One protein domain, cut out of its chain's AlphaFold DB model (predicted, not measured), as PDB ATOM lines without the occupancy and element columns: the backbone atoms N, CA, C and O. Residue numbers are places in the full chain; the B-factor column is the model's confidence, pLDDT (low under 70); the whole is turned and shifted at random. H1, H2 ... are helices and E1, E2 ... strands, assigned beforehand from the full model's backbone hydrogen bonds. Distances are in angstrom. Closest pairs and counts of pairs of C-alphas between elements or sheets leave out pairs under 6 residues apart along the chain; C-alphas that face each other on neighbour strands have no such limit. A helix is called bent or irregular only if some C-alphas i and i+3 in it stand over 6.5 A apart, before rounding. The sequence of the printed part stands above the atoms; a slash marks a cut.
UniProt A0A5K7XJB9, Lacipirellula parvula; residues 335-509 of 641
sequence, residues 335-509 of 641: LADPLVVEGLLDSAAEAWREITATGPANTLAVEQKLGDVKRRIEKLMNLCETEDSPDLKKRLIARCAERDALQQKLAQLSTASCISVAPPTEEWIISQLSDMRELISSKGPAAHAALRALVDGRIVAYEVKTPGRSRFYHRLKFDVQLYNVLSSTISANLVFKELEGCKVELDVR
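AT A GLANCE: This is residues 335 to 509 of the 641 residues of a protein of Lacipirellula parvula (UniProt A0A5K7XJB9). A long helical hairpin, H1b with H2, makes one arm of a wide V, and an antiparallel sheet, in the order E1 E2 E3, makes the other. Between them H1a, H3, H4 and H5 form a loose group, and residues 466 to 471 stick out beyond the sheet. The printed part has 175 residues, mostly helix, with five named helices and three named strands in the order H1 H2 H3 H4 E1 E2 H5 E3. It is only just extended, close to loose, with a radius of gyration of the C-alphas of 23.8 A and spans of 86 by 42 by 27 A.

HOW THE PARTS SIT: H1, residues 338 to 384, was assigned as one helix by its hydrogen bonds but is bent, with C-alphas 357 and 360 7.4 A apart; its arms H1a, 338 to 357, and H1b, 360 to 384, stand at a steep tilt of 51 degrees. H1b and H2, residues 390 to 418, touch as a hairpin, opposite ways at a shallow tilt of 23 degrees, closest at the C-alphas of Leu 370 and Leu 406, 6.1 A. H3, residues 426 to 441, touches H1a with 426 to 429 alone, closest at the C-alphas of Glu 426 and Leu 345, 6.8 A. H4, residues 445 to 454, touches H3, closest at the C-alphas of Ala 447 and Ile 440, 4.3 A, and only grazes the sheet of E1, 459 to 464, E2, 473 to 480, and E3, 502 to 508. N 462 and O 475 are 2.9 A apart in the hairpin E1 and E2, and N 504 and O 478 2.8 A in E2 and E3, within hydrogen-bond range. H5, residues 483 to 489, touches H4, closest at the C-alphas of Asn 484 and Ala 453, 5.5 A. Every O i to N i+4 pair is within range in H1a, H1b, H2, H3 and H4, and 2 of 3 in H5.

IN THESE COORDINATES: H1a begins at C-alpha 338 (65.854, 107.403, 103.678) and is 28.8 A long, H1b 36.2 A, H2 42.2 A, H3 22.6 A and E2 21.7 A. E3 ends at C-alpha 508 (59.081, 91.830, 83.139).

THE WHOLE: The two C-alphas farthest apart, of Thr 386 and Gly 468, are 86.7 A apart. The printed part has no cut, and H5 to E3 is a long link of 12 residues. Mean pLDDT of the printed part is 73.7; 62 residues are under 70, among them 335 to 344 and 482 to 502.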
ATOM      1  N   LEU A 335      68.375 104.181  96.560       63.91
ATOM      2  CA  LEU A 335      68.519 105.633  96.717       63.91
ATOM      3  C   LEU A 335      67.256 106.333  97.236       63.91
ATOM      4  O   LEU A 335      67.354 107.451  97.731       63.91
ATOM      5  N   ALA A 336      66.073 105.729  97.083       62.75
ATOM      6  CA  ALA A 336      64.805 106.410  97.347       62.75
ATOM      7  C   ALA A 336      64.272 106.261  98.778       62.75
ATOM      8  O   ALA A 336      63.334 106.979  99.115       62.75
ATOM      9  N   ASP A 337      64.810 105.351  99.598       64.81
ATOM     10  CA  ASP A 337      64.309 105.113 100.956       64.81
ATOM     11  C   ASP A 337      65.288 105.657 102.017       64.81
ATOM     12  O   ASP A 337      66.323 105.032 102.272       64.81
ATOM     13  N   PRO A 338      64.999 106.814 102.645       63.88
ATOM     14  CA  PRO A 338      65.854 107.403 103.678       63.88
ATOM     15  C   PRO A 338      66.077 106.468 104.875       63.88
ATOM     16  O   PRO A 338      67.162 106.449 105.448       63.88
ATOM     17  N   LEU A 339      65.084 105.630 105.203       62.62
ATOM     18  CA  LEU A 339      65.154 104.690 106.328       62.62
ATOM     19  C   LEU A 339      66.198 103.595 106.099       62.62
ATOM     20  O   LEU A 339      66.809 103.089 107.040       62.62
ATOM     21  N   VAL A 340      66.424 103.233 104.834       64.69
ATOM     22  CA  VAL A 340      67.462 102.275 104.456       64.69
ATOM     23  C   VAL A 340      68.843 102.874 104.688       64.69
ATOM     24  O   VAL A 340      69.713 102.178 105.203       64.69
ATOM     25  N   VAL A 341      69.048 104.147 104.343       66.69
ATOM     26  CA  VAL A 341      70.336 104.834 104.526       66.69
ATOM     27  C   VAL A 341      70.663 104.981 106.013       66.69
ATOM     28  O   VAL A 341      71.781 104.661 106.414       66.69
ATOM     29  N   GLU A 342      69.686 105.364 106.838       67.31
ATOM     30  CA  GLU A 342      69.842 105.452 108.298       67.31
ATOM     31  C   GLU A 342      70.180 104.091 108.929       67.31
ATOM     32  O   GLU A 342      71.182 103.963 109.634       67.31
ATOM     33  N   GLY A 343      69.422 103.034 108.611       67.00
ATOM     34  CA  GLY A 343      69.699 101.689 109.135       67.00
ATOM     35  C   GLY A 343      71.054 101.129 108.683       67.00
ATOM     36  O   GLY A 343      71.708 100.367 109.406       67.00
ATOM     37  N   LEU A 344      71.509 101.531 107.495       67.25
ATOM     38  CA  LEU A 344      72.811 101.168 106.952       67.25
ATOM     39  C   LEU A 344      73.956 101.914 107.659       67.25
ATOM     40  O   LEU A 344      74.990 101.303 107.933       67.25
ATOM     41  N   LEU A 345      73.758 103.193 107.998       71.44
ATOM     42  CA  LEU A 345      74.694 103.995 108.793       71.44
ATOM     43  C   LEU A 345      74.883 103.419 110.194       71.44
ATOM     44  O   LEU A 345      76.024 103.212 110.608       71.44
ATOM     45  N   ASP A 346      73.794 103.099 110.892       69.38
ATOM     46  CA  ASP A 346      73.848 102.528 112.242       69.38
ATOM     47  C   ASP A 346      74.606 101.199 112.259       69.38
ATOM     48  O   ASP A 346      75.516 100.984 113.069       69.38
ATOM     49  N   SER A 347      74.280 100.329 111.300       66.38
ATOM     50  CA  SER A 347      74.918  99.021 111.161       66.38
ATOM     51  C   SER A 347      76.403  99.155 110.793       66.38
ATOM     52  O   SER A 347      77.243  98.427 111.324       66.38
ATOM     53  N   ALA A 348      76.764 100.107 109.924       66.62
ATOM     54  CA  ALA A 348      78.154 100.393 109.569       66.62
ATOM     55  C   ALA A 348      78.947 101.019 110.720       66.62
ATOM     56  O   ALA A 348      80.108 100.662 110.918       66.62
ATOM     57  N   ALA A 349      78.334 101.892 111.516       71.50
ATOM     58  CA  ALA A 349      78.953 102.487 112.692       71.50
ATOM     59  C   ALA A 349      79.181 101.461 113.815       71.50
ATOM     60  O   ALA A 349      80.188 101.528 114.523       71.50
ATOM     61  N   GLU A 350      78.269 100.505 114.011       68.69
ATOM     62  CA  GLU A 350      78.441  99.401 114.967       68.69
ATOM     63  C   GLU A 350      79.552  98.438 114.530       68.69
ATOM     64  O   GLU A 350      80.457  98.139 115.310       68.69
ATOM     65  N   ALA A 351      79.555  98.045 113.259       65.81
ATOM     66  CA  ALA A 351      80.563  97.143 112.726       65.81
ATOM     67  C   ALA A 351      81.961  97.806 112.648       65.81
ATOM     68  O   ALA A 351      82.976  97.161 112.916       65.81
ATOM     69  N   TRP A 352      82.029  99.120 112.392       68.56
ATOM     70  CA  TRP A 352      83.258  99.910 112.533       68.56
ATOM     71  C   TRP A 352      83.781  99.880 113.975       68.56
ATOM     72  O   TRP A 352      84.950  99.562 114.188       68.56
ATOM     73  N   ARG A 353      82.914 100.110 114.976       70.88
ATOM     74  CA  ARG A 353      83.287 100.044 116.404       70.88
ATOM     75  C   ARG A 353      83.859  98.678 116.788       70.88
ATOM     76  O   ARG A 353      84.856  98.616 117.507       70.88
ATOM     77  N   GLU A 354      83.263  97.593 116.303       68.81
ATOM     78  CA  GLU A 354      83.726  96.232 116.590       68.81
ATOM     79  C   GLU A 354      85.094  95.929 115.956       68.81
ATOM     80  O   GLU A 354      85.966  95.340 116.607       68.81
ATOM     81  N   ILE A 355      85.334  96.380 114.721       64.50
ATOM     82  CA  ILE A 355      86.632  96.228 114.048       64.50
ATOM     83  C   ILE A 355      87.707  97.072 114.716       64.50
ATOM     84  O   ILE A 355      88.812  96.577 114.924       64.50
ATOM     85  N   THR A 356      87.426  98.322 115.077       67.50
ATOM     86  CA  THR A 356      88.411  99.158 115.772       67.50
ATOM     87  C   THR A 356      88.760  98.569 117.144       67.50
ATOM     88  O   THR A 356      89.919  98.617 117.553       67.50
ATOM     89  N   ALA A 357      87.797  97.938 117.826       70.25
ATOM     90  CA  ALA A 357      88.020  97.277 119.112       70.25
ATOM     91  C   ALA A 357      88.806  95.951 119.004       70.25
ATOM     92  O   ALA A 357      89.676  95.679 119.832       70.25
ATOM     93  N   THR A 358      88.522  95.114 118.000       69.19
ATOM     94  CA  THR A 358      89.084  93.746 117.882       69.19
ATOM     95  C   THR A 358      90.218  93.611 116.859       69.19
ATOM     96  O   THR A 358      91.010  92.666 116.916       69.19
ATOM     97  N   GLY A 359      90.335  94.563 115.935       69.00
ATOM     98  CA  GLY A 359      91.310  94.620 114.849       69.00
ATOM     99  C   GLY A 359      92.766  94.494 115.300       69.00
ATOM    100  O   GLY A 359      93.443  93.578 114.825       69.00
ATOM    101  N   PRO A 360      93.265  95.320 116.244       72.69
ATOM    102  CA  PRO A 360      94.663  95.240 116.675       72.69
ATOM    103  C   PRO A 360      95.007  93.889 117.322       72.69
ATOM    104  O   PRO A 360      96.077  93.337 117.063       72.69
ATOM    105  N   ALA A 361      94.086  93.298 118.093       76.88
ATOM    106  CA  ALA A 361      94.283  91.984 118.707       76.88
ATOM    107  C   ALA A 361      94.322  90.847 117.666       76.88
ATOM    108  O   ALA A 361      95.160  89.946 117.749       76.88
ATOM    109  N   ASN A 362      93.449  90.900 116.655       75.44
ATOM    110  CA  ASN A 362      93.391  89.903 115.585       75.44
ATOM    111  C   ASN A 362      94.608  89.968 114.649       75.44
ATOM    112  O   ASN A 362      95.149  88.919 114.287       75.44
ATOM    113  N   THR A 363      95.068  91.171 114.293       78.62
ATOM    114  CA  THR A 363      96.276  91.362 113.474       78.62
ATOM    115  C   THR A 363      97.508  90.823 114.198       78.62
ATOM    116  O   THR A 363      98.229  90.000 113.631       78.62
ATOM    117  N   LEU A 364      97.672  91.153 115.486       82.50
ATOM    118  CA  LEU A 364      98.768  90.643 116.313       82.50
ATOM    119  C   LEU A 364      98.748  89.107 116.420       82.50
ATOM    120  O   LEU A 364      99.784  88.453 116.299       82.50
ATOM    121  N   ALA A 365      97.570  88.500 116.594       85.00
ATOM    122  CA  ALA A 365      97.437  87.045 116.674       85.00
ATOM    123  C   ALA A 365      97.804  86.333 115.354       85.00
ATOM    124  O   ALA A 365      98.378  85.239 115.371       85.00
ATOM    125  N   VAL A 366      97.472  86.924 114.199       84.75
ATOM    126  CA  VAL A 366      97.841  86.384 112.877       84.75
ATOM    127  C   VAL A 366      99.335  86.579 112.602       84.75
ATOM    128  O   VAL A 366      99.976  85.650 112.106       84.75
ATOM    129  N   GLU A 367      99.909  87.722 112.983       86.75
ATOM    130  CA  GLU A 367     101.350  87.995 112.909       86.75
ATOM    131  C   GLU A 367     102.173  86.994 113.722       86.75
ATOM    132  O   GLU A 367     103.125  86.404 113.201       86.75
ATOM    133  N   GLN A 368     101.770  86.732 114.968       88.19
ATOM    134  CA  GLN A 368     102.422  85.747 115.833       88.19
ATOM    135  C   GLN A 368     102.385  84.344 115.213       88.19
ATOM    136  O   GLN A 368     103.421  83.683 115.099       88.19
ATOM    137  N   LYS A 369     101.218  83.910 114.716       89.44
ATOM    138  CA  LYS A 369     101.072  82.613 114.030       89.44
ATOM    139  C   LYS A 369     101.928  82.524 112.767       89.44
ATOM    140  O   LYS A 369     102.541  81.486 112.518       89.44
ATOM    141  N   LEU A 370     102.001  83.597 111.979       91.06
ATOM    142  CA  LEU A 370     102.852  83.653 110.791       91.06
ATOM    143  C   LEU A 370     104.337  83.543 111.166       91.06
ATOM    144  O   LEU A 370     105.080  82.809 110.511       91.06
ATOM    145  N   GLY A 371     104.764  84.225 112.233       90.00
ATOM    146  CA  GLY A 371     106.117  84.123 112.781       90.00
ATOM    147  C   GLY A 371     106.466  82.707 113.249       90.00
ATOM    148  O   GLY A 371     107.568  82.217 112.991       90.00
ATOM    149  N   ASP A 372     105.523  82.005 113.876       91.44
ATOM    150  CA  ASP A 372     105.708  80.620 114.317       91.44
ATOM    151  C   ASP A 372     105.809  79.636 113.148       91.44
ATOM    152  O   ASP A 372     106.663  78.744 113.155       91.44
ATOM    153  N   VAL A 373     104.972  79.801 112.121       90.81
ATOM    154  CA  VAL A 373     105.021  78.968 110.910       90.81
ATOM    155  C   VAL A 373     106.320  79.207 110.138       90.81
ATOM    156  O   VAL A 373     106.960  78.234 109.744       90.81
ATOM    157  N   LYS A 374     106.771  80.462 109.991       91.19
ATOM    158  CA  LYS A 374     108.067  80.786 109.364       91.19
ATOM    159  C   LYS A 374     109.239  80.124 110.095       91.19
ATOM    160  O   LYS A 374     110.027  79.434 109.455       91.19
ATOM    161  N   ARG A 375     109.287  80.219 111.431       92.00
ATOM    162  CA  ARG A 375     110.310  79.544 112.257       92.00
ATOM    163  C   ARG A 375     110.284  78.019 112.101       92.00
ATOM    164  O   ARG A 375     111.326  77.370 112.126       92.00
ATOM    165  N   ARG A 376     109.102  77.414 111.941       88.19
ATOM    166  CA  ARG A 376     108.966  75.965 111.690       88.19
ATOM    167  C   ARG A 376     109.419  75.566 110.284       88.19
ATOM    168  O   ARG A 376     109.995  74.493 110.145       88.19
ATOM    169  N   ILE A 377     109.168  76.398 109.272       89.38
ATOM    170  CA  ILE A 377     109.666  76.190 107.902       89.38
ATOM    171  C   ILE A 377     111.194  76.211 107.897       89.38
ATOM    172  O   ILE A 377     111.795  75.288 107.367       89.38
ATOM    173  N   GLU A 378     111.809  77.195 108.552       88.75
ATOM    174  CA  GLU A 378     113.269  77.317 108.651       88.75
ATOM    175  C   GLU A 378     113.902  76.090 109.330       88.75
ATOM    176  O   GLU A 378     114.816  75.477 108.788       88.75
ATOM    177  N   LYS A 379     113.328  75.624 110.450       87.31
ATOM    178  CA  LYS A 379     113.757  74.372 111.099       87.31
ATOM    179  C   LYS A 379     113.643  73.150 110.181       87.31
ATOM    180  O   LYS A 379     114.514  72.288 110.212       87.31
ATOM    181  N   LEU A 380     112.571  73.052 109.390       84.56
ATOM    182  CA  LEU A 380     112.385  71.954 108.437       84.56
ATOM    183  C   LEU A 380     113.353  72.046 107.252       84.56
ATOM    184  O   LEU A 380     113.801  71.009 106.779       84.56
ATOM    185  N   MET A 381     113.687  73.253 106.789       83.31
ATOM    186  CA  MET A 381     114.673  73.463 105.727       83.31
ATOM    187  C   MET A 381     116.067  73.011 106.170       83.31
ATOM    188  O   MET A 381     116.676  72.215 105.466       83.31
ATOM    189  N   ASN A 382     116.502  73.394 107.374       84.81
ATOM    190  CA  ASN A 382     117.797  72.974 107.925       84.81
ATOM    191  C   ASN A 382     117.887  71.443 108.115       84.81
ATOM    192  O   ASN A 382     118.943  70.841 107.940       84.81
ATOM    193  N   LEU A 383     116.769  70.781 108.443       79.94
ATOM    194  CA  LEU A 383     116.701  69.314 108.528       79.94
ATOM    195  C   LEU A 383     116.754  68.639 107.145       79.94
ATOM    196  O   LEU A 383     117.355  67.580 107.001       79.94
ATOM    197  N   CYS A 384     116.168  69.251 106.112       76.81
ATOM    198  CA  CYS A 384     116.238  68.739 104.738       76.81
ATOM    199  C   CYS A 384     117.651  68.813 104.132       76.81
ATOM    200  O   CYS A 384     117.937  68.074 103.195       76.81
ATOM    201  N   GLU A 385     118.520  69.697 104.632       75.44
ATOM    202  CA  GLU A 385     119.925  69.772 104.201       75.44
ATOM    203  C   GLU A 385     120.761  68.585 104.705       75.44
ATOM    204  O   GLU A 385     121.788  68.261 104.113       75.44
ATOM    205  N   THR A 386     120.316  67.915 105.772       74.94
ATOM    206  CA  THR A 386     121.021  66.787 106.401       74.94
ATOM    207  C   THR A 386     120.390  65.428 106.083       74.94
ATOM    208  O   THR A 386     121.117  64.448 105.937       74.94
ATOM    209  N   GLU A 387     119.066  65.353 105.897       68.25
ATOM    210  CA  GLU A 387     118.347  64.119 105.549       68.25
ATOM    211  C   GLU A 387     117.312  64.344 104.427       68.25
ATOM    212  O   GLU A 387     116.378  65.137 104.572       68.25
ATOM    213  N   ASP A 388     117.397  63.586 103.321       70.25
ATOM    214  CA  ASP A 388     116.381  63.633 102.256       70.25
ATOM    215  C   ASP A 388     115.272  62.593 102.487       70.25
ATOM    216  O   ASP A 388     115.335  61.448 102.029       70.25
ATOM    217  N   SER A 389     114.225  63.009 103.208       76.44
ATOM    218  CA  SER A 389     113.007  62.219 103.414       76.44
ATOM    219  C   SER A 389     111.806  62.807 102.654       76.44
ATOM    220  O   SER A 389     111.490  63.997 102.788       76.44
ATOM    221  N   PRO A 390     111.033  61.988 101.910       75.81
ATOM    222  CA  PRO A 390     109.848  62.452 101.184       75.81
ATOM    223  C   PRO A 390     108.748  63.012 102.103       75.81
ATOM    224  O   PRO A 390     107.918  63.805 101.652       75.81
ATOM    225  N   ASP A 391     108.726  62.637 103.385       78.25
ATOM    226  CA  ASP A 391     107.753  63.159 104.349       78.25
ATOM    227  C   ASP A 391     108.134  64.546 104.886       78.25
ATOM    228  O   ASP A 391     107.240  65.354 105.160       78.25
ATOM    229  N   LEU A 392     109.432  64.877 104.938       81.06
ATOM    230  CA  LEU A 392     109.895  66.240 105.216       81.06
ATOM    231  C   LEU A 392     109.479  67.187 104.085       81.06
ATOM    232  O   LEU A 392     108.870  68.224 104.349       81.06
ATOM    233  N   LYS A 393     109.669  66.771 102.823       78.81
ATOM    234  CA  LYS A 393     109.213  67.521 101.636       78.81
ATOM    235  C   LYS A 393     107.701  67.789 101.659       78.81
ATOM    236  O   LYS A 393     107.274  68.916 101.415       78.81
ATOM    237  N   LYS A 394     106.868  66.801 102.015       84.88
ATOM    238  CA  LYS A 394     105.407  67.000 102.150       84.88
ATOM    239  C   LYS A 394     105.042  67.983 103.264       84.88
ATOM    240  O   LYS A 394     104.179  68.835 103.060       84.88
ATOM    241  N   ARG A 395     105.668  67.863 104.442       84.44
ATOM    242  CA  ARG A 395     105.424  68.778 105.570       84.44
ATOM    243  C   ARG A 395     105.849  70.204 105.229       84.44
ATOM    244  O   ARG A 395     105.129  71.133 105.581       84.44
ATOM    245  N   LEU A 396     106.953  70.367 104.502       87.25
ATOM    246  CA  LEU A 396     107.416  71.657 104.003       87.25
ATOM    247  C   LEU A 396     106.390  72.286 103.049       87.25
ATOM    248  O   LEU A 396     105.983  73.419 103.275       87.25
ATOM    249  N   ILE A 397     105.890  71.537 102.056       86.00
ATOM    250  CA  ILE A 397     104.843  72.018 101.132       86.00
ATOM    251  C   ILE A 397     103.580  72.444 101.894       86.00
ATOM    252  O   ILE A 397     103.039  73.518 101.637       86.00
ATOM    253  N   ALA A 398     103.126  71.640 102.863       88.38
ATOM    254  CA  ALA A 398     101.946  71.961 103.667       88.38
ATOM    255  C   ALA A 398     102.133  73.244 104.499       88.38
ATOM    256  O   ALA A 398     101.232  74.078 104.554       88.38
ATOM    257  N   ARG A 399     103.309  73.433 105.112       89.06
ATOM    258  CA  ARG A 399     103.620  74.640 105.893       89.06
ATOM    259  C   ARG A 399     103.838  75.870 105.013       89.06
ATOM    260  O   ARG A 399     103.437  76.955 105.416       89.06
ATOM    261  N   CYS A 400     104.399  75.718 103.812       87.31
ATOM    262  CA  CYS A 400     104.468  76.797 102.824       87.31
ATOM    263  C   CYS A 400     103.066  77.250 102.398       87.31
ATOM    264  O   CYS A 400     102.797  78.445 102.410       87.31
ATOM    265  N   ALA A 401     102.147  76.317 102.133       89.00
ATOM    266  CA  ALA A 401     100.758  76.658 101.826       89.00
ATOM    267  C   ALA A 401     100.054  77.370 103.000       89.00
ATOM    268  O   ALA A 401      99.319  78.333 102.791       89.00
ATOM    269  N   GLU A 402     100.303  76.937 104.241       90.00
ATOM    270  CA  GLU A 402      99.786  77.598 105.448       90.00
ATOM    271  C   GLU A 402     100.359  79.014 105.626       90.00
ATOM    272  O   GLU A 402      99.611  79.942 105.933       90.00
ATOM    273  N   ARG A 403     101.663  79.208 105.385       91.69
ATOM    274  CA  ARG A 403     102.307  80.531 105.372       91.69
ATOM    275  C   ARG A 403     101.649  81.437 104.339       91.69
ATOM    276  O   ARG A 403     101.298  82.561 104.683       91.69
ATOM    277  N   ASP A 404     101.479  80.959 103.111       87.25
ATOM    278  CA  ASP A 404     100.919  81.754 102.018       87.25
ATOM    279  C   ASP A 404      99.467  82.162 102.329       87.25
ATOM    280  O   ASP A 404      99.090  83.317 102.133       87.25
ATOM    281  N   ALA A 405      98.678  81.260 102.924       86.38
ATOM    282  CA  ALA A 405      97.329  81.563 103.397       86.38
ATOM    283  C   ALA A 405      97.316  82.601 104.539       86.38
ATOM    284  O   ALA A 405      96.501  83.524 104.529       86.38
ATOM    285  N   LEU A 406      98.225  82.489 105.517       86.69
ATOM    286  CA  LEU A 406      98.349  83.462 106.612       86.69
ATOM    287  C   LEU A 406      98.850  84.827 106.120       86.69
ATOM    288  O   LEU A 406      98.383  85.848 106.616       86.69
ATOM    289  N   GLN A 407      99.745  84.865 105.128       86.88
ATOM    290  CA  GLN A 407     100.199  86.105 104.489       86.88
ATOM    291  C   GLN A 407      99.071  86.791 103.720       86.88
ATOM    292  O   GLN A 407      98.914  88.002 103.844       86.88
ATOM    293  N   GLN A 408      98.251  86.035 102.987       82.38
ATOM    294  CA  GLN A 408      97.052  86.577 102.342       82.38
ATOM    295  C   GLN A 408      96.057  87.122 103.369       82.38
ATOM    296  O   GLN A 408      95.535  88.218 103.192       82.38
ATOM    297  N   LYS A 409      95.838  86.399 104.473       81.50
ATOM    298  CA  LYS A 409      94.949  86.846 105.552       81.50
ATOM    299  C   LYS A 409      95.456  88.121 106.232       81.50
ATOM    300  O   LYS A 409      94.661  89.002 106.533       81.50
ATOM    301  N   LEU A 410      96.765  88.238 106.451       83.06
ATOM    302  CA  LEU A 410      97.379  89.437 107.023       83.06
ATOM    303  C   LEU A 410      97.285  90.623 106.060       83.06
ATOM    304  O   LEU A 410      96.903  91.704 106.489       83.06
ATOM    305  N   ALA A 411      97.529  90.407 104.763       77.12
ATOM    306  CA  ALA A 411      97.334  91.427 103.735       77.12
ATOM    307  C   ALA A 411      95.870  91.907 103.662       77.12
ATOM    308  O   ALA A 411      95.614  93.096 103.488       77.12
ATOM    309  N   GLN A 412      94.896  91.010 103.839       72.69
ATOM    310  CA  GLN A 412      93.476  91.372 103.927       72.69
ATOM    311  C   GLN A 412      93.182  92.220 105.174       72.69
ATOM    312  O   GLN A 412      92.550  93.267 105.061       72.69
ATOM    313  N   LEU A 413      93.688  91.814 106.345       70.69
ATOM    314  CA  LEU A 413      93.506  92.550 107.604       70.69
ATOM    315  C   LEU A 413      94.182  93.930 107.584       70.69
ATOM    316  O   LEU A 413      93.591  94.900 108.051       70.69
ATOM    317  N   SER A 414      95.379  94.054 107.002       64.81
ATOM    318  CA  SER A 414      96.064  95.344 106.862       64.81
ATOM    319  C   SER A 414      95.332  96.273 105.892       64.81
ATOM    320  O   SER A 414      95.214  97.463 106.160       64.81
ATOM    321  N   THR A 415      94.784  95.732 104.799       59.28
ATOM    322  CA  THR A 415      93.986  96.516 103.838       59.28
ATOM    323  C   THR A 415      92.680  97.006 104.473       59.28
ATOM    324  O   THR A 415      92.315  98.165 104.298       59.28
ATOM    325  N   ALA A 416      92.023  96.166 105.282       56.12
ATOM    326  CA  ALA A 416      90.853  96.550 106.074       56.12
ATOM    327  C   ALA A 416      91.181  97.628 107.127       56.12
ATOM    328  O   ALA A 416      90.387  98.539 107.345       56.12
ATOM    329  N   SER A 417      92.372  97.574 107.735       53.47
ATOM    330  CA  SER A 417      92.832  98.570 108.711       53.47
ATOM    331  C   SER A 417      93.183  99.926 108.079       53.47
ATOM    332  O   SER A 417      93.044 100.946 108.747       53.47
ATOM    333  N   CYS A 418      93.583  99.970 106.801       42.66
ATOM    334  CA  CYS A 418      93.842 101.222 106.070       42.66
ATOM    335  C   CYS A 418      92.564 102.004 105.712       42.66
ATOM    336  O   CYS A 418      92.637 103.206 105.478       42.66
ATOM    337  N   ILE A 419      91.400 101.346 105.688       51.41
ATOM    338  CA  ILE A 419      90.088 101.985 105.455       51.41
ATOM    339  C   ILE A 419      89.568 102.663 106.748       51.41
ATOM    340  O   ILE A 419      88.668 103.496 106.716       51.41
ATOM    341  N   SER A 420      90.175 102.361 107.901       52.31
ATOM    342  CA  SER A 420      89.742 102.776 109.238       52.31
ATOM    343  C   SER A 420      90.486 104.026 109.743       52.31
ATOM    344  O   SER A 420      91.314 103.931 110.650       52.31
ATOM    345  N   VAL A 421      90.173 105.213 109.213       52.78
ATOM    346  CA  VAL A 421      90.599 106.486 109.850       52.78
ATOM    347  C   VAL A 421      89.413 107.289 110.398       52.78
ATOM    348  O   VAL A 421      89.567 107.979 111.402       52.78
ATOM    349  N   ALA A 422      88.216 107.151 109.819       59.66
ATOM    350  CA  ALA A 422      87.019 107.873 110.251       59.66
ATOM    351  C   ALA A 422      85.783 106.953 110.298       59.66
ATOM    352  O   ALA A 422      85.742 105.968 109.553       59.66
ATOM    353  N   PRO A 423      84.792 107.244 111.164       63.28
ATOM    354  CA  PRO A 423      83.504 106.558 111.138       63.28
ATOM    355  C   PRO A 423      82.803 106.788 109.786       63.28
ATOM    356  O   PRO A 423      82.956 107.864 109.201       63.28
ATOM    357  N   PRO A 424      82.040 105.803 109.276       68.06
ATOM    358  CA  PRO A 424      81.310 105.952 108.021       68.06
ATOM    359  C   PRO A 424      80.288 107.092 108.135       68.06
ATOM    360  O   PRO A 424      79.434 107.078 109.020       68.06
ATOM    361  N   THR A 425      80.396 108.090 107.257       73.19
ATOM    362  CA  THR A 425      79.455 109.213 107.158       73.19
ATOM    363  C   THR A 425      78.366 108.926 106.125       73.19
ATOM    364  O   THR A 425      78.544 108.096 105.231       73.19
ATOM    365  N   GLU A 426      77.243 109.642 106.215       72.56
ATOM    366  CA  GLU A 426      76.144 109.563 105.241       72.56
ATOM    367  C   GLU A 426      76.631 109.815 103.808       72.56
ATOM    368  O   GLU A 426      76.361 109.029 102.901       72.56
ATOM    369  N   GLU A 427      77.458 110.844 103.621       74.94
ATOM    370  CA  GLU A 427      78.067 111.191 102.333       74.94
ATOM    371  C   GLU A 427      78.929 110.056 101.764       74.94
ATOM    372  O   GLU A 427      78.897 109.780 100.562       74.94
ATOM    373  N   TRP A 428      79.677 109.357 102.625       72.94
ATOM    374  CA  TRP A 428      80.503 108.225 102.216       72.94
ATOM    375  C   TRP A 428      79.641 107.038 101.766       72.94
ATOM    376  O   TRP A 428      79.926 106.437 100.730       72.94
ATOM    377  N   ILE A 429      78.553 106.734 102.482       70.25
ATOM    378  CA  ILE A 429      77.612 105.676 102.086       70.25
ATOM    379  C   ILE A 429      76.949 106.009 100.749       70.25
ATOM    380  O   ILE A 429      76.905 105.155  99.864       70.25
ATOM    381  N   ILE A 430      76.496 107.249 100.563       72.50
ATOM    382  CA  ILE A 430      75.892 107.697  99.303       72.50
ATOM    383  C   ILE A 430      76.895 107.571  98.146       72.50
ATOM    384  O   ILE A 430      76.534 107.063  97.083       72.50
ATOM    385  N   SER A 431      78.163 107.942  98.361       74.06
ATOM    386  CA  SER A 431      79.234 107.764  97.370       74.06
ATOM    387  C   SER A 431      79.487 106.288  97.038       74.06
ATOM    388  O   SER A 431      79.651 105.933  95.874       74.06
ATOM    389  N   GLN A 432      79.489 105.393  98.030       70.19
ATOM    390  CA  GLN A 432      79.657 103.958  97.775       70.19
ATOM    391  C   GLN A 432      78.454 103.357  97.032       70.19
ATOM    392  O   GLN A 432      78.617 102.493  96.165       70.19
ATOM    393  N   LEU A 433      77.241 103.835  97.320       69.56
ATOM    394  CA  LEU A 433      76.028 103.452  96.597       69.56
ATOM    395  C   LEU A 433      76.051 103.946  95.140       69.56
ATOM    396  O   LEU A 433      75.619 103.212  94.244       69.56
ATOM    397  N   SER A 434      76.594 105.140  94.870       72.75
ATOM    398  CA  SER A 434      76.773 105.637  93.500       72.75
ATOM    399  C   SER A 434      77.846 104.870  92.726       72.75
ATOM    400  O   SER A 434      77.596 104.481  91.584       72.75
ATOM    401  N   ASP A 435      78.984 104.559  93.348       72.62
ATOM    402  CA  ASP A 435      80.048 103.764  92.717       72.62
ATOM    403  C   ASP A 435      79.540 102.360  92.363       72.62
ATOM    404  O   ASP A 435      79.805 101.816  91.285       72.62
ATOM    405  N   MET A 436      78.721 101.778  93.244       68.69
ATOM    406  CA  MET A 436      78.072 100.503  92.972       68.69
ATOM    407  C   MET A 436      77.084 100.604  91.805       68.69
ATOM    408  O   MET A 436      77.034  99.694  90.973       68.69
ATOM    409  N   ARG A 437      76.304 101.685  91.708       69.81
ATOM    410  CA  ARG A 437      75.401 101.904  90.569       69.81
ATOM    411  C   ARG A 437      76.173 101.887  89.251       69.81
ATOM    412  O   ARG A 437      75.725 101.244  88.297       69.81
ATOM    413  N   GLU A 438      77.327 102.542  89.191       75.44
ATOM    414  CA  GLU A 438      78.188 102.524  88.004       75.44
ATOM    415  C   GLU A 438      78.750 101.125  87.728       75.44
ATOM    416  O   GLU A 438      78.667 100.622  86.600       75.44
ATOM    417  N   LEU A 439      79.230 100.439  88.769       74.38
ATOM    418  CA  LEU A 439      79.772  99.087  88.661       74.38
ATOM    419  C   LEU A 439      78.727  98.090  88.157       74.38
ATOM    420  O   LEU A 439      79.010  97.305  87.252       74.38
ATOM    421  N   ILE A 440      77.508  98.133  88.688       70.69
ATOM    422  CA  ILE A 440      76.401  97.272  88.270       70.69
ATOM    423  C   ILE A 440      75.973  97.597  86.827       70.69
ATOM    424  O   ILE A 440      75.688  96.692  86.035       70.69
ATOM    425  N   SER A 441      76.010  98.875  86.448       72.00
ATOM    426  CA  SER A 441      75.694  99.329  85.088       72.00
ATOM    427  C   SER A 441      76.733  98.893  84.046       72.00
ATOM    428  O   SER A 441      76.393  98.763  82.869       72.00
ATOM    429  N   SER A 442      77.970  98.581  84.455       74.38
ATOM    430  CA  SER A 442      79.053  98.137  83.557       74.38
ATOM    431  C   SER A 442      78.838  96.749  82.918       74.38
ATOM    432  O   SER A 442      79.594  96.356  82.029       74.38
ATOM    433  N   LYS A 443      77.815  95.985  83.350       69.94
ATOM    434  CA  LYS A 443      77.439  94.637  82.852       69.94
ATOM    435  C   LYS A 443      78.574  93.589  82.851       69.94
ATOM    436  O   LYS A 443      78.440  92.537  82.222       69.94
ATOM    437  N   GLY A 444      79.676  93.843  83.560       74.06
ATOM    438  CA  GLY A 444      80.840  92.956  83.638       74.06
ATOM    439  C   GLY A 444      80.721  91.817  84.670       74.06
ATOM    440  O   GLY A 444      79.716  91.694  85.373       74.06
ATOM    441  N   PRO A 445      81.768  90.982  84.823       71.06
ATOM    442  CA  PRO A 445      81.807  89.920  85.836       71.06
ATOM    443  C   PRO A 445      81.685  90.443  87.273       71.06
ATOM    444  O   PRO A 445      81.044  89.805  88.104       71.06
ATOM    445  N   ALA A 446      82.249  91.624  87.547       71.12
ATOM    446  CA  ALA A 446      82.101  92.310  88.829       71.12
ATOM    447  C   ALA A 446      80.636  92.708  89.093       71.12
ATOM    448  O   ALA A 446      80.125  92.460  90.180       71.12
ATOM    449  N   ALA A 447      79.931  93.213  88.071       75.19
ATOM    450  CA  ALA A 447      78.503  93.531  88.151       75.19
ATOM    451  C   ALA A 447      77.653  92.297  88.487       75.19
ATOM    452  O   ALA A 447      76.726  92.375  89.288       75.19
ATOM    453  N   HIS A 448      77.987  91.135  87.913       79.88
ATOM    454  CA  HIS A 448      77.323  89.876  88.249       79.88
ATOM    455  C   HIS A 448      77.554  89.464  89.704       79.88
ATOM    456  O   HIS A 448      76.604  89.059  90.369       79.88
ATOM    457  N   ALA A 449      78.791  89.556  90.198       75.56
ATOM    458  CA  ALA A 449      79.106  89.218  91.583       75.56
ATOM    459  C   ALA A 449      78.350  90.125  92.569       75.56
ATOM    460  O   ALA A 449      77.724  89.614  93.498       75.56
ATOM    461  N   ALA A 450      78.320  91.435  92.304       75.88
ATOM    462  CA  ALA A 450      77.558  92.403  93.090       75.88
ATOM    463  C   ALA A 450      76.048  92.105  93.063       75.88
ATOM    464  O   ALA A 450      75.411  92.009  94.110       75.88
ATOM    465  N   LEU A 451      75.474  91.855  91.879       79.69
ATOM    466  CA  LEU A 451      74.059  91.495  91.743       79.69
ATOM    467  C   LEU A 451      73.724  90.173  92.451       79.69
ATOM    468  O   LEU A 451      72.661  90.032  93.047       79.69
ATOM    469  N   ARG A 452      74.623  89.188  92.397       82.00
ATOM    470  CA  ARG A 452      74.447  87.901  93.080       82.00
ATOM    471  C   ARG A 452      74.416  88.075  94.598       82.00
ATOM    472  O   ARG A 452      73.590  87.434  95.239       82.00
ATOM    473  N   ALA A 453      75.286  88.925  95.141       77.56
ATOM    474  CA  ALA A 453      75.327  89.256  96.563       77.56
ATOM    475  C   ALA A 453      74.049  89.986  97.017       77.56
ATOM    476  O   ALA A 453      73.477  89.630  98.046       77.56
ATOM    477  N   LEU A 454      73.563  90.929  96.198       77.75
ATOM    478  CA  LEU A 454      72.327  91.685  96.437       77.75
ATOM    479  C   LEU A 454      71.075  90.814  96.503       77.75
ATOM    480  O   LEU A 454      70.137  91.162  97.205       77.75
ATOM    481  N   VAL A 455      71.029  89.726  95.738       78.38
ATOM    482  CA  VAL A 455      69.796  88.954  95.524       78.38
ATOM    483  C   VAL A 455      69.872  87.542  96.128       78.38
ATOM    484  O   VAL A 455      69.196  86.620  95.674       78.38
ATOM    485  N   ASP A 456      70.759  87.334  97.110       75.00
ATOM    486  CA  ASP A 456      70.987  86.033  97.773       75.00
ATOM    487  C   ASP A 456      71.149  84.865  96.768       75.00
ATOM    488  O   ASP A 456      70.670  83.741  96.924       75.00
ATOM    489  N   GLY A 457      71.768  85.166  95.624       74.25
ATOM    490  CA  GLY A 457      72.008  84.219  94.545       74.25
ATOM    491  C   GLY A 457      70.793  83.695  93.770       74.25
ATOM    492  O   GLY A 457      71.013  82.880  92.867       74.25
ATOM    493  N   ARG A 458      69.551  84.134  94.043       84.38
ATOM    494  CA  ARG A 458      68.348  83.591  93.378       84.38
ATOM    495  C   ARG A 458      67.232  84.610  93.126       84.38
ATOM    496  O   ARG A 458      66.721  85.259  94.025       84.38
ATOM    497  N   ILE A 459      66.764  84.647  91.881       89.38
ATOM    498  CA  ILE A 459      65.591  85.399  91.428       89.38
ATOM    499  C   ILE A 459      64.551  84.394  90.945       89.38
ATOM    500  O   ILE A 459      64.790  83.672  89.974       89.38
ATOM    501  N   VAL A 460      63.386  84.343  91.587       90.88
ATOM    502  CA  VAL A 460      62.340  83.376  91.235       90.88
ATOM    503  C   VAL A 460      61.406  83.969  90.185       90.88
ATOM    504  O   VAL A 460      60.733  84.964  90.429       90.88
ATOM    505  N   ALA A 461      61.342  83.352  89.007       91.00
ATOM    506  CA  ALA A 461      60.479  83.772  87.908       91.00
ATOM    507  C   ALA A 461      59.188  82.940  87.853       91.00
ATOM    508  O   ALA A 461      59.236  81.719  87.672       91.00
ATOM    509  N   TYR A 462      58.039  83.613  87.941       89.69
ATOM    510  CA  TYR A 462      56.701  83.034  87.791       89.69
ATOM    511  C   TYR A 462      56.055  83.474  86.477       89.69
ATOM    512  O   TYR A 462      56.135  84.643  86.105       89.69
ATOM    513  N   GLU A 463      55.388  82.557  85.777       88.50
ATOM    514  CA  GLU A 463      54.614  82.872  84.571       88.50
ATOM    515  C   GLU A 463      53.252  83.469  84.962       88.50
ATOM    516  O   GLU A 463      52.455  82.820  85.640       88.50
ATOM    517  N   VAL A 464      52.969  84.697  84.520       86.38
ATOM    518  CA  VAL A 464      51.695  85.384  84.767       86.38
ATOM    519  C   VAL A 464      50.831  85.347  83.511       86.38
ATOM    520  O   VAL A 464      51.237  85.791  82.432       86.38
ATOM    521  N   LYS A 465      49.609  84.826  83.663       83.19
ATOM    522  CA  LYS A 465      48.601  84.736  82.601       83.19
ATOM    523  C   LYS A 465      47.541  85.809  82.816       83.19
ATOM    524  O   LYS A 465      46.802  85.759  83.793       83.19
ATOM    525  N   THR A 466      47.450  86.771  81.903       75.00
ATOM    526  CA  THR A 466      46.406  87.803  81.949       75.00
ATOM    527  C   THR A 466      45.186  87.352  81.135       75.00
ATOM    528  O   THR A 466      45.354  87.009  79.958       75.00
ATOM    529  N   PRO A 467      43.960  87.371  81.697       65.69
ATOM    530  CA  PRO A 467      42.747  87.042  80.951       65.69
ATOM    531  C   PRO A 467      42.611  87.934  79.708       65.69
ATOM    532  O   PRO A 467      42.775  89.150  79.787       65.69
ATOM    533  N   GLY A 468      42.353  87.339  78.541       64.62
ATOM    534  CA  GLY A 468      42.196  88.074  77.277       64.62
ATOM    535  C   GLY A 468      43.495  88.451  76.548       64.62
ATOM    536  O   GLY A 468      43.423  89.042  75.471       64.62
ATOM    537  N   ARG A 469      44.683  88.093  77.065       69.94
ATOM    538  CA  ARG A 469      45.959  88.226  76.333       69.94
ATOM    539  C   ARG A 469      46.569  86.863  76.018       69.94
ATOM    540  O   ARG A 469      46.710  86.012  76.885       69.94
ATOM    541  N   SER A 470      47.001  86.690  74.768       65.56
ATOM    542  CA  SER A 470      47.686  85.476  74.302       65.56
ATOM    543  C   SER A 470      49.167  85.418  74.689       65.56
ATOM    544  O   SER A 470      49.769  84.345  74.652       65.56
ATOM    545  N   ARG A 471      49.774  86.561  75.041       74.00
ATOM    546  CA  ARG A 471      51.178  86.656  75.463       74.00
ATOM    547  C   ARG A 471      51.263  86.765  76.980       74.00
ATOM    548  O   ARG A 471      50.797  87.747  77.552       74.00
ATOM    549  N   PHE A 472      51.883  85.765  77.592       86.19
ATOM    550  CA  PHE A 472      52.221  85.749  79.011       86.19
ATOM    551  C   PHE A 472      53.557  86.465  79.244       86.19
ATOM    552  O   PHE A 472      54.349  86.644  78.314       86.19
ATOM    553  N   TYR A 473      53.801  86.878  80.481       86.75
ATOM    554  CA  TYR A 473      55.051  87.508  80.902       86.75
ATOM    555  C   TYR A 473      55.523  86.899  82.223       86.75
ATOM    556  O   TYR A 473      54.805  86.113  82.842       86.75
ATOM    557  N   HIS A 474      56.746  87.228  82.637       89.88
ATOM    558  CA  HIS A 474      57.288  86.737  83.899       89.88
ATOM    559  C   HIS A 474      57.202  87.807  84.979       89.88
ATOM    560  O   HIS A 474      57.582  88.953  84.738       89.88
ATOM    561  N   ARG A 475      56.769  87.406  86.170       90.75
ATOM    562  CA  ARG A 475      56.945  88.162  87.407       90.75
ATOM    563  C   ARG A 475      58.146  87.603  88.149       90.75
ATOM    564  O   ARG A 475      58.169  86.416  88.476       90.75
ATOM    565  N   LEU A 476      59.146  88.442  88.369       90.81
ATOM    566  CA  LEU A 476      60.319  88.113  89.163       90.81
ATOM    567  C   LEU A 476      60.024  88.449  90.621       90.81
ATOM    568  O   LEU A 476      59.557  89.546  90.915       90.81
ATOM    569  N   LYS A 477      60.286  87.500  91.514       90.12
ATOM    570  CA  LYS A 477      60.231  87.682  92.961       90.12
ATOM    571  C   LYS A 477      61.606  87.425  93.540       90.12
ATOM    572  O   LYS A 477      62.203  86.382  93.253       90.12
ATOM    573  N   PHE A 478      62.102  88.371  94.315       88.12
ATOM    574  CA  PHE A 478      63.403  88.266  94.949       88.12
ATOM    575  C   PHE A 478      63.491  89.169  96.171       88.12
ATOM    576  O   PHE A 478      62.766  90.159  96.266       88.12
ATOM    577  N   ASP A 479      64.399  88.819  97.074       81.94
ATOM    578  CA  ASP A 479      64.668  89.590  98.280       81.94
ATOM    579  C   ASP A 479      65.970  90.358  98.068       81.94
ATOM    580  O   ASP A 479      66.960  89.790  97.596       81.94
ATOM    581  N   VAL A 480      65.959  91.657  98.366       76.31
ATOM    582  CA  VAL A 480      67.153  92.500  98.263       76.31
ATOM    583  C   VAL A 480      67.854  92.537  99.614       76.31
ATOM    584  O   VAL A 480      67.296  93.014 100.599       76.31
ATOM    585  N   GLN A 481      69.086  92.035  99.636       73.12
ATOM    586  CA  GLN A 481      69.970  91.965 100.791       73.12
ATOM    587  C   GLN A 481      71.069  93.018 100.653       73.12
ATOM    588  O   GLN A 481      72.100  92.801 100.013       73.12
ATOM    589  N   LEU A 482      70.837  94.180 101.256       66.69
ATOM    590  CA  LEU A 482      71.758  95.319 101.200       66.69
ATOM    591  C   LEU A 482      73.038  95.090 102.017       66.69
ATOM    592  O   LEU A 482      74.100  95.596 101.662       66.69
ATOM    593  N   TYR A 483      72.955  94.248 103.049       64.06
ATOM    594  CA  TYR A 483      74.071  93.849 103.909       64.06
ATOM    595  C   TYR A 483      75.259  93.258 103.125       64.06
ATOM    596  O   TYR A 483      76.395  93.710 103.278       64.06
ATOM    597  N   ASN A 484      74.995  92.282 102.247       61.75
ATOM    598  CA  ASN A 484      76.042  91.533 101.542       61.75
ATOM    599  C   ASN A 484      76.910  92.431 100.646       61.75
ATOM    600  O   ASN A 484      78.068  92.117 100.363       61.75
ATOM    601  N   VAL A 485      76.356  93.556 100.192       57.12
ATOM    602  CA  VAL A 485      77.070  94.521  99.359       57.12
ATOM    603  C   VAL A 485      78.108  95.274 100.160       57.12
ATOM    604  O   VAL A 485      79.271  95.268  99.763       57.12
ATOM    605  N   LEU A 486      77.721  95.878 101.286       54.12
ATOM    606  CA  LEU A 486      78.655  96.662 102.092       54.12
ATOM    607  C   LEU A 486      79.803  95.816 102.634       54.12
ATOM    608  O   LEU A 486      80.939  96.282 102.656       54.12
ATOM    609  N   SER A 487      79.538  94.554 102.984       54.03
ATOM    610  CA  SER A 487      80.593  93.610 103.377       54.03
ATOM    611  C   SER A 487      81.581  93.268 102.252       54.03
ATOM    612  O   SER A 487      82.645  92.723 102.519       54.03
ATOM    613  N   SER A 488      81.226  93.530 100.989       52.53
ATOM    614  CA  SER A 488      82.077  93.237  99.828       52.53
ATOM    615  C   SER A 488      82.906  94.443  99.375       52.53
ATOM    616  O   SER A 488      84.053  94.268  98.962       52.53
ATOM    617  N   THR A 489      82.358  95.660  99.471       49.03
ATOM    618  CA  THR A 489      83.070  96.917  99.176       49.03
ATOM    619  C   THR A 489      84.022  97.285 100.302       49.03
ATOM    620  O   THR A 489      85.172  97.655 100.058       49.03
ATOM    621  N   ILE A 490      83.584  97.122 101.547       51.31
ATOM    622  CA  ILE A 490      84.465  97.244 102.696       51.31
ATOM    623  C   ILE A 490      85.152  95.888 102.809       51.31
ATOM    624  O   ILE A 490      84.515  94.916 103.182       51.31
ATOM    625  N   SER A 491      86.437  95.786 102.459       43.03
ATOM    626  CA  SER A 491      87.233  94.535 102.491       43.03
ATOM    627  C   SER A 491      87.422  93.923 103.897       43.03
ATOM    628  O   SER A 491      88.385  93.200 104.155       43.03
ATOM    629  N   ALA A 492      86.520  94.216 104.825       41.88
ATOM    630  CA  ALA A 492      86.434  93.643 106.142       41.88
ATOM    631  C   ALA A 492      85.268  92.649 106.189       41.88
ATOM    632  O   ALA A 492      84.177  92.932 105.703       41.88
ATOM    633  N   ASN A 493      85.492  91.495 106.821       41.56
ATOM    634  CA  ASN A 493      84.430  90.569 107.219       41.56
ATOM    635  C   ASN A 493      83.554  91.240 108.292       41.56
ATOM    636  O   ASN A 493      83.670  90.931 109.476       41.56
ATOM    637  N   LEU A 494      82.746  92.211 107.888       47.16
ATOM    638  CA  LEU A 494      81.785  92.891 108.737       47.16
ATOM    639  C   LEU A 494      80.564  91.986 108.843       47.16
ATOM    640  O   LEU A 494      79.901  91.707 107.844       47.16
ATOM    641  N   VAL A 495      80.288  91.509 110.050       41.47
ATOM    642  CA  VAL A 495      79.034  90.830 110.363       41.47
ATOM    643  C   VAL A 495      78.055  91.924 110.763       41.47
ATOM    644  O   VAL A 495      78.054  92.379 111.901       41.47
ATOM    645  N   PHE A 496      77.265  92.408 109.810       45.75
ATOM    646  CA  PHE A 496      76.184  93.338 110.118       45.75
ATOM    647  C   PHE A 496      74.970  92.547 110.634       45.75
ATOM    648  O   PHE A 496      74.753  91.400 110.234       45.75
ATOM    649  N   LYS A 497      74.165  93.141 111.521       43.84
ATOM    650  CA  LYS A 497      72.877  92.568 111.949       43.84
ATOM    651  C   LYS A 497      71.951  92.447 110.732       43.84
ATOM    652  O   LYS A 497      71.882  93.380 109.936       43.84
ATOM    653  N   GLU A 498      71.262  91.313 110.580       47.81
ATOM    654  CA  GLU A 498      70.303  91.094 109.487       47.81
ATOM    655  C   GLU A 498      69.223  92.188 109.505       47.81
ATOM    656  O   GLU A 498      68.326  92.179 110.347       47.81
ATOM    657  N   LEU A 499      69.315  93.144 108.581       51.75
ATOM    658  CA  LEU A 499      68.187  93.993 108.214       51.75
ATOM    659  C   LEU A 499      67.195  93.115 107.443       51.75
ATOM    660  O   LEU A 499      67.598  92.372 106.545       51.75
ATOM    661  N   GLU A 500      65.912  93.165 107.804       54.22
ATOM    662  CA  GLU A 500      64.874  92.386 107.124       54.22
ATOM    663  C   GLU A 500      64.901  92.675 105.614       54.22
ATOM    664  O   GLU A 500      64.763  93.815 105.173       54.22
ATOM    665  N   GLY A 501      65.116  91.631 104.807       58.78
ATOM    666  CA  GLY A 501      65.219  91.762 103.357       58.78
ATOM    667  C   GLY A 501      63.933  92.314 102.739       58.78
ATOM    668  O   GLY A 501      62.834  91.810 102.988       58.78
ATOM    669  N   CYS A 502      64.065  93.319 101.873       68.44
ATOM    670  CA  CYS A 502      62.931  93.887 101.154       68.44
ATOM    671  C   CYS A 502      62.472  92.928 100.050       68.44
ATOM    672  O   CYS A 502      63.208  92.675  99.092       68.44
ATOM    673  N   LYS A 503      61.234  92.428 100.151       79.44
ATOM    674  CA  LYS A 503      60.613  91.599  99.108       79.44
ATOM    675  C   LYS A 503      60.243  92.463  97.907       79.44
ATOM    676  O   LYS A 503      59.463  93.410  98.028       79.44
ATOM    677  N   VAL A 504      60.769  92.120  96.737       81.81
ATOM    678  CA  VAL A 504      60.513  92.833  95.481       81.81
ATOM    679  C   VAL A 504      59.740  91.934  94.524       81.81
ATOM    680  O   VAL A 504      60.125  90.793  94.265       81.81
ATOM    681  N   GLU A 505      58.650  92.470  93.969       86.69
ATOM    682  CA  GLU A 505      57.925  91.872  92.848       86.69
ATOM    683  C   GLU A 505      58.059  92.766  91.613       86.69
ATOM    684  O   GLU A 505      57.652  93.925  91.636       86.69
ATOM    685  N   LEU A 506      58.612  92.222  90.528       86.69
ATOM    686  CA  LEU A 506      58.892  92.959  89.296       86.69
ATOM    687  C   LEU A 506      58.273  92.263  88.080       86.69
ATOM    688  O   LEU A 506      58.626  91.128  87.747       86.69
ATOM    689  N   ASP A 507      57.388  92.964  87.373       87.62
ATOM    690  CA  ASP A 507      56.767  92.477  86.140       87.62
ATOM    691  C   ASP A 507      57.653  92.773  84.924       87.62
ATOM    692  O   ASP A 507      57.827  93.916  84.508       87.62
ATOM    693  N   VAL A 508      58.185  91.721  84.297       85.31
ATOM    694  CA  VAL A 508      59.081  91.830  83.139       85.31
ATOM    695  C   VAL A 508      58.263  91.964  81.858       85.31
ATOM    696  O   VAL A 508      58.083  91.008  81.096       85.31
ATOM    697  N   ARG A 509      57.740  93.169  81.631       83.44
ATOM    698  CA  ARG A 509      57.011  93.554  80.417       83.44
ATOM    699  C   ARG A 509      57.317  94.997  80.038       83.44
ATOM    700  O   ARG A 509      57.484  95.846  80.902       83.44
TER     701      ARG A 509